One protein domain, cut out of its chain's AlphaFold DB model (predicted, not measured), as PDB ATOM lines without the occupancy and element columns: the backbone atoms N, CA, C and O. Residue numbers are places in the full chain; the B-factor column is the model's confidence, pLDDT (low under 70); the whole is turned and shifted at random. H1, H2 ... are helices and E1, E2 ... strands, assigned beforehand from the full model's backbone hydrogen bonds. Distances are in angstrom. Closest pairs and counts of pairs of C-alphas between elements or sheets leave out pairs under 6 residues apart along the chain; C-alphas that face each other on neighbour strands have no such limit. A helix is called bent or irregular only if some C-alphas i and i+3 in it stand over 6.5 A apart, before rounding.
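What this domain is: This is residues 141 to 165 and 181 to 249 of the 271 residues of the protein "mevalonate kinase-like" of Diaphorina citri (UniProt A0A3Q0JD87). A strongly twisted sheet of four strands has two helices, H2 and H3, over one face and no named helix over the other. The long helix H2 runs along E2 and E3 and reaches beyond the sheet, where the short helix H1 packs on its residues 184 to 188, away from the strands; H3 covers the edge strand E4. The printed part has 94 residues, with three named helices and four named strands in the order E1, H1, H2, E2, E3, H3, E4; the sheet order is E2, E3, E1, E4, antiparallel throughout. The class is mixed, helices and strands, in two layers, helices on one face of a sheet. The whole is compact, with a radius of gyration of the C-alphas of 13.5 A and spans of 40 by 29 by 22 A.

Where its parts are: In the sheet, E2 is residues 204 to 207, E3 residues 215 to 219, E1 residues 141 to 146, 16.4 A long, and E4 residues 241 to 248, 18.7 A long. C-alpha 141 stands at (-21.852, -9.265, 55.492) and C-alpha 248 at (-24.604, -4.975, 59.253). H2, residues 181 to 200, is 28.5 A long and begins with C-alpha 181 at (-30.792, 15.003, 31.539). H3, residues 222 to 237, is 24.2 A long, and H1 is residues 154 to 161.

How they stand to each other: E2 and E3 form a hairpin, with N 206 and O 217 2.9 A apart, within hydrogen-bond range. Between E3 and E1, N 145 and O 216 are 2.8 A apart, and between E1 and E4, N 146 and O 241 are 2.8 A apart, both within that range. E4 bends by 73 degrees at residue 245. E3, H3 and E4 form a split strand-helix-strand unit, two strands that run the same way with E1 between them, and its crossover is right-handed. H2 is on the sheet at a height over the sheet of 9.1 A, over E2 and E3; its closest C-alphas to E2 are those of Ile 195 and Ala 205, 5.3 A apart. H3, on the same face, lies over E4 at a height over the sheet of 9.9 A; the closest C-alphas are those of Val 232 and Val 242, 6.8 A apart. H3 is irregular, with C-alphas 226 and 229 7.4 A apart, and has a kink of 48 degrees near residue 229. H2 touches H3 with residues 194 to 200 alone, opposite ways at a steep tilt of 39 degrees; the closest C-alphas are those of Cys 198 and Cys 231, 6.4 A apart. H1 is not on the sheet and touches H2, the closest C-alphas being those of Asp 156 and Gly 184, 6.8 A apart. In H2 every O i to N i+4 pair is within hydrogen-bond range; in H1 3 of 4 are, and in H3 8 of 12.

The domain as a whole: The two C-alphas farthest apart, those of Leu 155 and Gly 226, are 40.9 A apart. Residues 166 to 180 are not printed, and C-alphas 165 and 181 are 13.0 A apart across the cut. Of the links that are printed whole, none is long. The mean pLDDT of the printed part is 71.3, and residues 148 to 165, 181 to 191 and 208 to 213 are under 70.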
ATOM      1  N   GLU A 141     -23.019  -9.854  56.132       84.00
ATOM      2  CA  GLU A 141     -21.852  -9.265  55.492       84.00
ATOM      3  C   GLU A 141     -22.274  -8.563  54.203       84.00
ATOM      4  O   GLU A 141     -23.054  -9.105  53.411       84.00
ATOM      5  N   ILE A 142     -21.766  -7.352  54.005       86.75
ATOM      6  CA  ILE A 142     -21.992  -6.582  52.788       86.75
ATOM      7  C   ILE A 142     -20.676  -6.078  52.203       86.75
ATOM      8  O   ILE A 142     -19.721  -5.788  52.923       86.75
ATOM      9  N   LEU A 143     -20.662  -5.905  50.884       88.19
ATOM     10  CA  LEU A 143     -19.763  -4.963  50.231       88.19
ATOM     11  C   LEU A 143     -20.420  -3.593  50.233       88.19
ATOM     12  O   LEU A 143     -21.590  -3.486  49.864       88.19
ATOM     13  N   LEU A 144     -19.670  -2.556  50.588       87.19
ATOM     14  CA  LEU A 144     -20.089  -1.171  50.391       87.19
ATOM     15  C   LEU A 144     -19.283  -0.583  49.236       87.19
ATOM     16  O   LEU A 144     -18.058  -0.643  49.225       87.19
ATOM     17  N   ILE A 145     -19.978  -0.035  48.253       87.06
ATOM     18  CA  ILE A 145     -19.402   0.400  46.984       87.06
ATOM     19  C   ILE A 145     -19.677   1.892  46.858       87.06
ATOM     20  O   ILE A 145     -20.830   2.307  46.743       87.06
ATOM     21  N   ASP A 146     -18.623   2.697  46.915       84.31
ATOM     22  CA  ASP A 146     -18.697   4.131  46.663       84.31
ATOM     23  C   ASP A 146     -18.658   4.382  45.158       84.31
ATOM     24  O   ASP A 146     -17.687   4.049  44.465       84.31
ATOM     25  N   THR A 147     -19.732   4.983  44.659       77.00
ATOM     26  CA  THR A 147     -19.837   5.371  43.255       77.00
ATOM     27  C   THR A 147     -18.982   6.594  42.920       77.00
ATOM     28  O   THR A 147     -18.806   6.892  41.742       77.00
ATOM     29  N   GLY A 148     -18.463   7.323  43.918       67.88
ATOM     30  CA  GLY A 148     -17.682   8.551  43.747       67.88
ATOM     31  C   GLY A 148     -18.511   9.767  43.315       67.88
ATOM     32  O   GLY A 148     -17.960  10.852  43.130       67.88
ATOM     33  N   HIS A 149     -19.829   9.602  43.159       62.88
ATOM     34  CA  HIS A 149     -20.754  10.651  42.742       62.88
ATOM     35  C   HIS A 149     -21.549  11.140  43.958       62.88
ATOM     36  O   HIS A 149     -22.130  10.344  44.700       62.88
ATOM     37  N   GLY A 150     -21.551  12.458  44.188       52.50
ATOM     38  CA  GLY A 150     -22.352  13.077  45.246       52.50
ATOM     39  C   GLY A 150     -23.848  12.893  44.992       52.50
ATOM     40  O   GLY A 150     -24.263  12.709  43.853       52.50
ATOM     41  N   LYS A 151     -24.676  12.951  46.047       50.50
ATOM     42  CA  LYS A 151     -26.138  12.952  45.876       50.50
ATOM     43  C   LYS A 151     -26.521  14.083  44.926       50.50
ATOM     44  O   LYS A 151     -26.119  15.224  45.193       50.50
ATOM     45  N   PRO A 152     -27.313  13.818  43.887       47.47
ATOM     46  CA  PRO A 152     -27.671  14.885  42.992       47.47
ATOM     47  C   PRO A 152     -28.762  15.739  43.678       47.47
ATOM     48  O   PRO A 152     -29.381  15.345  44.679       47.47
ATOM     49  N   SER A 153     -28.892  16.993  43.248       41.41
ATOM     50  CA  SER A 153     -29.710  18.011  43.915       41.41
ATOM     51  C   SER A 153     -31.197  17.614  43.941       41.41
ATOM     52  O   SER A 153     -31.621  16.669  43.282       41.41
ATOM     53  N   GLY A 154     -32.043  18.308  44.714       42.47
ATOM     54  CA  GLY A 154     -33.467  17.948  44.863       42.47
ATOM     55  C   GLY A 154     -34.249  17.781  43.544       42.47
ATOM     56  O   GLY A 154     -35.232  17.042  43.518       42.47
ATOM     57  N   LEU A 155     -33.797  18.413  42.454       39.94
ATOM     58  CA  LEU A 155     -34.355  18.242  41.111       39.94
ATOM     59  C   LEU A 155     -33.948  16.897  40.482       39.94
ATOM     60  O   LEU A 155     -34.773  16.213  39.880       39.94
ATOM     61  N   ASP A 156     -32.703  16.488  40.686       42.03
ATOM     62  CA  ASP A 156     -32.131  15.258  40.147       42.03
ATOM     63  C   ASP A 156     -32.656  14.016  40.882       42.03
ATOM     64  O   ASP A 156     -32.905  12.984  40.260       42.03
ATOM     65  N   ASN A 157     -32.959  14.138  42.181       40.22
ATOM     66  CA  ASN A 157     -33.702  13.114  42.925       40.22
ATOM     67  C   ASN A 157     -35.090  12.859  42.318       40.22
ATOM     68  O   ASN A 157     -35.542  11.716  42.297       40.22
ATOM     69  N   ALA A 158     -35.772  13.884  41.794       39.94
ATOM     70  CA  ALA A 158     -37.058  13.692  41.122       39.94
ATOM     71  C   ALA A 158     -36.898  12.965  39.775       39.94
ATOM     72  O   ALA A 158     -37.755  12.166  39.412       39.94
ATOM     73  N   VAL A 159     -35.791  13.178  39.060       44.84
ATOM     74  CA  VAL A 159     -35.494  12.459  37.810       44.84
ATOM     75  C   VAL A 159     -35.082  11.006  38.088       44.84
ATOM     76  O   VAL A 159     -35.577  10.101  37.420       44.84
ATOM     77  N   CYS A 160     -34.250  10.768  39.108       40.69
ATOM     78  CA  CYS A 160     -33.758   9.436  39.480       40.69
ATOM     79  C   CYS A 160     -34.817   8.567  40.181       40.69
ATOM     80  O   CYS A 160     -34.871   7.363  39.946       40.69
ATOM     81  N   THR A 161     -35.683   9.154  41.018       38.09
ATOM     82  CA  THR A 161     -36.746   8.412  41.731       38.09
ATOM     83  C   THR A 161     -37.908   8.046  40.807       38.09
ATOM     84  O   THR A 161     -38.525   6.996  40.967       38.09
ATOM     85  N   TRP A 162     -38.214   8.897  39.823       39.97
ATOM     86  CA  TRP A 162     -39.345   8.732  38.902       39.97
ATOM     87  C   TRP A 162     -38.868   8.335  37.507       39.97
ATOM     88  O   TRP A 162     -39.292   8.918  36.505       39.97
ATOM     89  N   GLY A 163     -37.977   7.340  37.448       37.19
ATOM     90  CA  GLY A 163     -37.572   6.652  36.224       37.19
ATOM     91  C   GLY A 163     -38.792   6.077  35.503       37.19
ATOM     92  O   GLY A 163     -39.183   4.934  35.717       37.19
ATOM     93  N   GLY A 164     -39.435   6.919  34.695       41.03
ATOM     94  CA  GLY A 164     -40.726   6.657  34.076       41.03
ATOM     95  C   GLY A 164     -41.658   7.871  34.122       41.03
ATOM     96  O   GLY A 164     -42.564   7.942  34.942       41.03
ATOM     97  N   LEU A 165     -41.507   8.770  33.142       38.12
ATOM     98  CA  LEU A 165     -42.587   9.635  32.646       38.12
ATOM     99  C   LEU A 165     -43.042  10.821  33.531       38.12
ATOM    100  O   LEU A 165     -44.241  11.063  33.681       38.12
ATOM    101  N   LEU A 181     -30.183  16.289  31.909       49.12
ATOM    102  CA  LEU A 181     -30.792  15.003  31.539       49.12
ATOM    103  C   LEU A 181     -29.751  13.964  31.104       49.12
ATOM    104  O   LEU A 181     -29.922  12.775  31.367       49.12
ATOM    105  N   TRP A 182     -28.687  14.392  30.424       47.75
ATOM    106  CA  TRP A 182     -27.591  13.516  30.015       47.75
ATOM    107  C   TRP A 182     -26.723  13.092  31.207       47.75
ATOM    108  O   TRP A 182     -26.400  11.912  31.317       47.75
ATOM    109  N   MET A 183     -26.438  14.005  32.141       47.44
ATOM    110  CA  MET A 183     -25.786  13.689  33.418       47.44
ATOM    111  C   MET A 183     -26.643  12.750  34.274       47.44
ATOM    112  O   MET A 183     -26.147  11.716  34.703       47.44
ATOM    113  N   GLY A 184     -27.947  13.014  34.416       46.22
ATOM    114  CA  GLY A 184     -28.864  12.112  35.123       46.22
ATOM    115  C   GLY A 184     -28.985  10.733  34.461       46.22
ATOM    116  O   GLY A 184     -29.155   9.725  35.139       46.22
ATOM    117  N   ARG A 185     -28.833  10.641  33.131       50.88
ATOM    118  CA  ARG A 185     -28.721   9.353  32.421       50.88
ATOM    119  C   ARG A 185     -27.395   8.640  32.683       50.88
ATOM    120  O   ARG A 185     -27.403   7.421  32.809       50.88
ATOM    121  N   LEU A 186     -26.280   9.364  32.744       46.09
ATOM    122  CA  LEU A 186     -24.971   8.806  33.100       46.09
ATOM    123  C   LEU A 186     -24.967   8.240  34.522       46.09
ATOM    124  O   LEU A 186     -24.454   7.144  34.729       46.09
ATOM    125  N   GLU A 187     -25.587   8.941  35.471       51.34
ATOM    126  CA  GLU A 187     -25.741   8.472  36.851       51.34
ATOM    127  C   GLU A 187     -26.546   7.168  36.910       51.34
ATOM    128  O   GLU A 187     -26.088   6.196  37.507       51.34
ATOM    129  N   ILE A 188     -27.690   7.095  36.217       52.56
ATOM    130  CA  ILE A 188     -28.500   5.866  36.118       52.56
ATOM    131  C   ILE A 188     -27.691   4.705  35.505       52.56
ATOM    132  O   ILE A 188     -27.727   3.592  36.024       52.56
ATOM    133  N   LEU A 189     -26.897   4.955  34.458       53.28
ATOM    134  CA  LEU A 189     -26.073   3.923  33.807       53.28
ATOM    135  C   LEU A 189     -24.925   3.414  34.700       53.28
ATOM    136  O   LEU A 189     -24.605   2.223  34.678       53.28
ATOM    137  N   LEU A 190     -24.306   4.286  35.502       56.88
ATOM    138  CA  LEU A 190     -23.279   3.898  36.478       56.88
ATOM    139  C   LEU A 190     -23.865   3.014  37.587       56.88
ATOM    140  O   LEU A 190     -23.210   2.086  38.056       56.88
ATOM    141  N   ILE A 191     -25.104   3.287  37.990       64.81
ATOM    142  CA  ILE A 191     -25.833   2.508  38.994       64.81
ATOM    143  C   ILE A 191     -26.130   1.096  38.477       64.81
ATOM    144  O   ILE A 191     -25.867   0.117  39.180       64.81
ATOM    145  N   ASP A 192     -26.639   0.992  37.248       71.06
ATOM    146  CA  ASP A 192     -26.936  -0.295  36.613       71.06
ATOM    147  C   ASP A 192     -25.663  -1.141  36.456       71.06
ATOM    148  O   ASP A 192     -25.679  -2.346  36.702       71.06
ATOM    149  N   THR A 193     -24.524  -0.494  36.185       80.06
ATOM    150  CA  THR A 193     -23.217  -1.160  36.067       80.06
ATOM    151  C   THR A 193     -22.799  -1.862  37.364       80.06
ATOM    152  O   THR A 193     -22.379  -3.017  37.323       80.06
ATOM    153  N   VAL A 194     -22.942  -1.215  38.529       83.12
ATOM    154  CA  VAL A 194     -22.618  -1.846  39.826       83.12
ATOM    155  C   VAL A 194     -23.498  -3.069  40.069       83.12
ATOM    156  O   VAL A 194     -23.010  -4.114  40.506       83.12
ATOM    157  N   ILE A 195     -24.794  -2.943  39.781       83.19
ATOM    158  CA  ILE A 195     -25.764  -4.021  39.964       83.19
ATOM    159  C   ILE A 195     -25.434  -5.198  39.042       83.19
ATOM    160  O   ILE A 195     -25.460  -6.343  39.492       83.19
ATOM    161  N   ASP A 196     -25.112  -4.936  37.778       85.44
ATOM    162  CA  ASP A 196     -24.847  -5.976  36.789       85.44
ATOM    163  C   ASP A 196     -23.506  -6.681  37.022       85.44
ATOM    164  O   ASP A 196     -23.462  -7.911  36.940       85.44
ATOM    165  N   ILE A 197     -22.456  -5.952  37.426       87.88
ATOM    166  CA  ILE A 197     -21.196  -6.564  37.877       87.88
ATOM    167  C   ILE A 197     -21.472  -7.484  39.070       87.88
ATOM    168  O   ILE A 197     -21.098  -8.651  39.040       87.88
ATOM    169  N   CYS A 198     -22.184  -7.008  40.098       87.44
ATOM    170  CA  CYS A 198     -22.486  -7.830  41.275       87.44
ATOM    171  C   CYS A 198     -23.291  -9.088  40.911       87.44
ATOM    172  O   CYS A 198     -22.940 -10.183  41.351       87.44
ATOM    173  N   LYS A 199     -24.319  -8.961  40.059       87.00
ATOM    174  CA  LYS A 199     -25.107 -10.108  39.576       87.00
ATOM    175  C   LYS A 199     -24.245 -11.137  38.844       87.00
ATOM    176  O   LYS A 199     -24.494 -12.327  38.993       87.00
ATOM    177  N   GLY A 200     -23.248 -10.694  38.074       86.94
ATOM    178  CA  GLY A 200     -22.314 -11.572  37.363       86.94
ATOM    179  C   GLY A 200     -21.465 -12.463  38.278       86.94
ATOM    180  O   GLY A 200     -20.936 -13.470  37.816       86.94
ATOM    181  N   HIS A 201     -21.379 -12.126  39.569       88.00
ATOM    182  CA  HIS A 201     -20.659 -12.881  40.601       88.00
ATOM    183  C   HIS A 201     -21.593 -13.421  41.700       88.00
ATOM    184  O   HIS A 201     -21.163 -13.609  42.836       88.00
ATOM    185  N   ASP A 202     -22.875 -13.645  41.384       84.75
ATOM    186  CA  ASP A 202     -23.907 -14.154  42.305       84.75
ATOM    187  C   ASP A 202     -24.153 -13.275  43.553       84.75
ATOM    188  O   ASP A 202     -24.637 -13.743  44.588       84.75
ATOM    189  N   LEU A 203     -23.854 -11.975  43.461       84.88
ATOM    190  CA  LEU A 203     -24.130 -10.991  44.507       84.88
ATOM    191  C   LEU A 203     -25.368 -10.163  44.155       84.88
ATOM    192  O   LEU A 203     -25.551  -9.702  43.027       84.88
ATOM    193  N   HIS A 204     -26.217  -9.913  45.151       82.19
ATOM    194  CA  HIS A 204     -27.362  -9.023  44.985       82.19
ATOM    195  C   HIS A 204     -27.039  -7.640  45.546       82.19
ATOM    196  O   HIS A 204     -26.844  -7.491  46.754       82.19
ATOM    197  N   ALA A 205     -27.001  -6.638  44.665       83.12
ATOM    198  CA  ALA A 205     -26.685  -5.260  45.015       83.12
ATOM    199  C   ALA A 205     -27.883  -4.321  44.888       83.12
ATOM    200  O   ALA A 205     -28.748  -4.485  44.026       83.12
ATOM    201  N   LYS A 206     -27.907  -3.306  45.751       79.06
ATOM    202  CA  LYS A 206     -28.896  -2.231  45.749       79.06
ATOM    203  C   LYS A 206     -28.252  -0.913  46.174       79.06
ATOM    204  O   LYS A 206     -27.338  -0.884  46.993       79.06
ATOM    205  N   LEU A 207     -28.770   0.199  45.659       71.38
ATOM    206  CA  LEU A 207     -28.405   1.531  46.134       71.38
ATOM    207  C   LEU A 207     -28.907   1.839  47.546       71.38
ATOM    208  O   LEU A 207     -29.973   1.383  47.975       71.38
ATOM    209  N   THR A 208     -28.158   2.697  48.237       67.75
ATOM    210  CA  THR A 208     -28.588   3.341  49.481       67.75
ATOM    211  C   THR A 208     -29.270   4.686  49.204       67.75
ATOM    212  O   THR A 208     -28.950   5.389  48.247       67.75
ATOM    213  N   GLY A 209     -30.218   5.077  50.061       63.62
ATOM    214  CA  GLY A 209     -30.811   6.419  50.032       63.62
ATOM    215  C   GLY A 209     -31.789   6.688  48.877       63.62
ATOM    216  O   GLY A 209     -32.593   5.830  48.520       63.62
ATOM    217  N   ALA A 210     -31.770   7.925  48.367       53.97
ATOM    218  CA  ALA A 210     -32.757   8.470  47.424       53.97
ATOM    219  C   ALA A 210     -32.489   8.138  45.938       53.97
ATOM    220  O   ALA A 210     -33.339   8.424  45.099       53.97
ATOM    221  N   GLY A 211     -31.349   7.514  45.616       54.97
ATOM    222  CA  GLY A 211     -30.914   7.240  44.240       54.97
ATOM    223  C   GLY A 211     -29.987   8.318  43.654       54.97
ATOM    224  O   GLY A 211     -29.735   9.336  44.293       54.97
ATOM    225  N   GLY A 212     -29.449   8.064  42.453       51.47
ATOM    226  CA  GLY A 212     -28.634   9.024  41.685       51.47
ATOM    227  C   GLY A 212     -27.137   9.106  42.031       51.47
ATOM    228  O   GLY A 212     -26.423   9.897  41.436       51.47
ATOM    229  N   GLY A 213     -26.636   8.304  42.976       62.75
ATOM    230  CA  GLY A 213     -25.217   8.290  43.359       62.75
ATOM    231  C   GLY A 213     -24.998   7.834  44.803       62.75
ATOM    232  O   GLY A 213     -25.882   7.227  45.412       62.75
ATOM    233  N   GLY A 214     -23.830   8.145  45.369       72.25
ATOM    234  CA  GLY A 214     -23.438   7.785  46.732       72.25
ATOM    235  C   GLY A 214     -23.003   6.325  46.866       72.25
ATOM    236  O   GLY A 214     -22.208   5.832  46.065       72.25
ATOM    237  N   TYR A 215     -23.519   5.631  47.881       78.12
ATOM    238  CA  TYR A 215     -23.166   4.239  48.152       78.12
ATOM    239  C   TYR A 215     -24.176   3.240  47.575       78.12
ATOM    240  O   TYR A 215     -25.392   3.393  47.744       78.12
ATOM    241  N   ALA A 216     -23.668   2.154  47.001       83.75
ATOM    242  CA  ALA A 216     -24.390   0.898  46.831       83.75
ATOM    243  C   ALA A 216     -23.917  -0.119  47.874       83.75
ATOM    244  O   ALA A 216     -22.783  -0.048  48.346       83.75
ATOM    245  N   TYR A 217     -24.768  -1.078  48.223       86.00
ATOM    246  CA  TYR A 217     -24.358  -2.247  48.993       86.00
ATOM    247  C   TYR A 217     -24.727  -3.531  48.264       86.00
ATOM    248  O   TYR A 217     -25.787  -3.609  47.641       86.00
ATOM    249  N   ALA A 218     -23.869  -4.539  48.375       87.12
ATOM    250  CA  ALA A 218     -24.137  -5.887  47.900       87.12
ATOM    251  C   ALA A 218     -24.101  -6.865  49.069       87.12
ATOM    252  O   ALA A 218     -23.151  -6.853  49.847       87.12
ATOM    253  N   LEU A 219     -25.133  -7.700  49.204       84.88
ATOM    254  CA  LEU A 219     -25.140  -8.753  50.216       84.88
ATOM    255  C   LEU A 219     -24.142  -9.842  49.819       84.88
ATOM    256  O   LEU A 219     -24.185 -10.315  48.685       84.88
ATOM    257  N   VAL A 220     -23.298 -10.266  50.762       85.94
ATOM    258  CA  VAL A 220     -22.326 -11.348  50.567       85.94
ATOM    259  C   VAL A 220     -22.822 -12.604  51.284       85.94
ATOM    260  O   VAL A 220     -22.547 -12.804  52.471       85.94
ATOM    261  N   PRO A 221     -23.597 -13.472  50.611       81.12
ATOM    262  CA  PRO A 221     -23.991 -14.739  51.200       81.12
ATOM    263  C   PRO A 221     -22.778 -15.684  51.313       81.12
ATOM    264  O   PRO A 221     -21.862 -15.614  50.489       81.12
ATOM    265  N   PRO A 222     -22.776 -16.634  52.271       80.44
ATOM    266  CA  PRO A 222     -21.634 -17.525  52.497       80.44
ATOM    267  C   PRO A 222     -21.168 -18.295  51.251       80.44
ATOM    268  O   PRO A 222     -19.977 -18.556  51.110       80.44
ATOM    269  N   TYR A 223     -22.089 -18.629  50.339       79.88
ATOM    270  CA  TYR A 223     -21.794 -19.368  49.108       79.88
ATOM    271  C   TYR A 223     -21.131 -18.519  48.011       79.88
ATOM    272  O   TYR A 223     -20.384 -19.062  47.207       79.88
ATOM    273  N   ALA A 224     -21.353 -17.200  47.982       77.38
ATOM    274  CA  ALA A 224     -20.806 -16.316  46.945       77.38
ATOM    275  C   ALA A 224     -19.371 -15.849  47.252       77.38
ATOM    276  O   ALA A 224     -18.737 -15.177  46.440       77.38
ATOM    277  N   ARG A 225     -18.813 -16.233  48.411       79.12
ATOM    278  CA  ARG A 225     -17.465 -15.825  48.841       79.12
ATOM    279  C   ARG A 225     -16.362 -16.211  47.854       79.12
ATOM    280  O   ARG A 225     -15.385 -15.480  47.740       79.12
ATOM    281  N   GLY A 226     -16.521 -17.309  47.112       80.94
ATOM    282  CA  GLY A 226     -15.546 -17.732  46.099       80.94
ATOM    283  C   GLY A 226     -15.408 -16.761  44.915       80.94
ATOM    284  O   GLY A 226     -14.329 -16.667  44.336       80.94
ATOM    285  N   GLY A 227     -16.470 -16.020  44.577       83.00
ATOM    286  CA  GLY A 227     -16.481 -15.019  43.499       83.00
ATOM    287  C   GLY A 227     -16.150 -13.597  43.961       83.00
ATOM    288  O   GLY A 227     -15.957 -12.706  43.134       83.00
ATOM    289  N   LEU A 228     -16.040 -13.372  45.274       88.31
ATOM    290  CA  LEU A 228     -15.956 -12.033  45.856       88.31
ATOM    291  C   LEU A 228     -14.741 -11.245  45.351       88.31
ATOM    292  O   LEU A 228     -14.883 -10.110  44.905       88.31
ATOM    293  N   ASP A 229     -13.556 -11.856  45.340       90.94
ATOM    294  CA  ASP A 229     -12.331 -11.190  44.877       90.94
ATOM    295  C   ASP A 229     -12.370 -10.842  43.384       90.94
ATOM    296  O   ASP A 229     -11.764  -9.863  42.945       90.94
ATOM    297  N   ALA A 230     -13.059 -11.650  42.574       91.75
ATOM    298  CA  ALA A 230     -13.246 -11.353  41.161       91.75
ATOM    299  C   ALA A 230     -14.187 -10.156  40.982       91.75
ATOM    300  O   ALA A 230     -13.813  -9.211  40.286       91.75
ATOM    301  N   CYS A 231     -15.317 -10.147  41.696       91.44
ATOM    302  CA  CYS A 231     -16.252  -9.026  41.714       91.44
ATOM    303  C   CYS A 231     -15.577  -7.722  42.151       91.44
ATOM    304  O   CYS A 231     -15.720  -6.696  41.490       91.44
ATOM    305  N   VAL A 232     -14.812  -7.749  43.248       91.94
ATOM    306  CA  VAL A 232     -14.154  -6.544  43.770       91.94
ATOM    307  C   VAL A 232     -13.135  -5.998  42.772       91.94
ATOM    308  O   VAL A 232     -13.145  -4.804  42.494       91.94
ATOM    309  N   ARG A 233     -12.314  -6.858  42.156       92.69
ATOM    310  CA  ARG A 233     -11.368  -6.418  41.116       92.69
ATOM    311  C   ARG A 233     -12.069  -5.795  39.913       92.69
ATOM    312  O   ARG A 233     -11.523  -4.885  39.297       92.69
ATOM    313  N   GLU A 234     -13.237  -6.301  39.540       92.81
ATOM    314  CA  GLU A 234     -14.016  -5.759  38.429       92.81
ATOM    315  C   GLU A 234     -14.613  -4.386  38.769       92.81
ATOM    316  O   GLU A 234     -14.480  -3.451  37.980       92.81
ATOM    317  N   LEU A 235     -15.149  -4.228  39.981       89.88
ATOM    318  CA  LEU A 235     -15.618  -2.941  40.503       89.88
ATOM    319  C   LEU A 235     -14.481  -1.907  40.595       89.88
ATOM    320  O   LEU A 235     -14.637  -0.771  40.148       89.88
ATOM    321  N   GLU A 236     -13.312  -2.303  41.104       89.06
ATOM    322  CA  GLU A 236     -12.125  -1.440  41.190       89.06
ATOM    323  C   GLU A 236     -11.619  -1.037  39.790       89.06
ATOM    324  O   GLU A 236     -11.261   0.121  39.561       89.06
ATOM    325  N   ARG A 237     -11.653  -1.948  38.803       87.81
ATOM    326  CA  ARG A 237     -11.338  -1.634  37.391       87.81
ATOM    327  C   ARG A 237     -12.328  -0.652  36.772       87.81
ATOM    328  O   ARG A 237     -11.921   0.189  35.971       87.81
ATOM    329  N   ALA A 238     -13.594  -0.728  37.171       84.19
ATOM    330  CA  ALA A 238     -14.630   0.234  36.809       84.19
ATOM    331  C   ALA A 238     -14.516   1.571  37.576       84.19
ATOM    332  O   ALA A 238     -15.340   2.460  37.374       84.19
ATOM    333  N   ARG A 239     -13.451   1.753  38.378       84.44
ATOM    334  CA  ARG A 239     -13.132   2.955  39.170       84.44
ATOM    335  C   ARG A 239     -14.054   3.205  40.362       84.44
ATOM    336  O   ARG A 239     -14.127   4.335  40.843       84.44
ATOM    337  N   TYR A 240     -14.711   2.169  40.868       85.38
ATOM    338  CA  TYR A 240     -15.425   2.249  42.137       85.38
ATOM    339  C   TYR A 240     -14.485   1.990  43.311       85.38
ATOM    340  O   TYR A 240     -13.562   1.179  43.214       85.38
ATOM    341  N   THR A 241     -14.738   2.657  44.438       86.25
ATOM    342  CA  THR A 241     -14.050   2.327  45.695       86.25
ATOM    343  C   THR A 241     -14.890   1.305  46.444       86.25
ATOM    344  O   THR A 241     -16.080   1.524  46.660       86.25
ATOM    345  N   VAL A 242     -14.288   0.181  46.827       88.81
ATOM    346  CA  VAL A 242     -15.003  -0.920  47.477       88.81
ATOM    347  C   VAL A 242     -14.466  -1.130  48.883       88.81
ATOM    348  O   VAL A 242     -13.279  -1.383  49.077       88.81
ATOM    349  N   TYR A 243     -15.364  -1.073  49.859       87.75
ATOM    350  CA  TYR A 243     -15.093  -1.396  51.249       87.75
ATOM    351  C   TYR A 243     -15.609  -2.809  51.545       87.75
ATOM    352  O   TYR A 243     -16.745  -3.160  51.207       87.75
ATOM    353  N   ARG A 244     -14.743  -3.622  52.153       87.44
ATOM    354  CA  ARG A 244     -14.963  -5.043  52.460       87.44
ATOM    355  C   ARG A 244     -15.149  -5.235  53.965       87.44
ATOM    356  O   ARG A 244     -14.941  -4.298  54.731       87.44
ATOM    357  N   ASP A 245     -15.538  -6.444  54.365       81.69
ATOM    358  CA  ASP A 245     -15.661  -6.862  55.770       81.69
ATOM    359  C   ASP A 245     -16.653  -6.025  56.599       81.69
ATOM    360  O   ASP A 245     -16.593  -5.981  57.829       81.69
ATOM    361  N   ILE A 246     -17.613  -5.377  55.931       83.69
ATOM    362  CA  ILE A 246     -18.639  -4.587  56.602       83.69
ATOM    363  C   ILE A 246     -19.740  -5.523  57.078       83.69
ATOM    364  O   ILE A 246     -20.406  -6.201  56.294       83.69
ATOM    365  N   GLN A 247     -19.955  -5.526  58.389       82.75
ATOM    366  CA  GLN A 247     -21.035  -6.270  59.020       82.75
ATOM    367  C   GLN A 247     -22.185  -5.327  59.359       82.75
ATOM    368  O   GLN A 247     -22.017  -4.342  60.078       82.75
ATOM    369  N   LEU A 248     -23.374  -5.645  58.853       82.12
ATOM    370  CA  LEU A 248     -24.604  -4.975  59.253       82.12
ATOM    371  C   LEU A 248     -25.087  -5.490  60.609       82.12
ATOM    372  O   LEU A 248     -24.909  -6.658  60.955       82.12
ATOM    373  N   GLY A 249     -25.764  -4.607  61.343       76.75
ATOM    374  CA  GLY A 249     -26.300  -4.916  62.665       76.75
ATOM    375  C   GLY A 249     -25.252  -4.888  63.777       76.75
ATOM    376  O   GLY A 249     -25.409  -5.596  64.769       76.75
TER     377      GLY A 249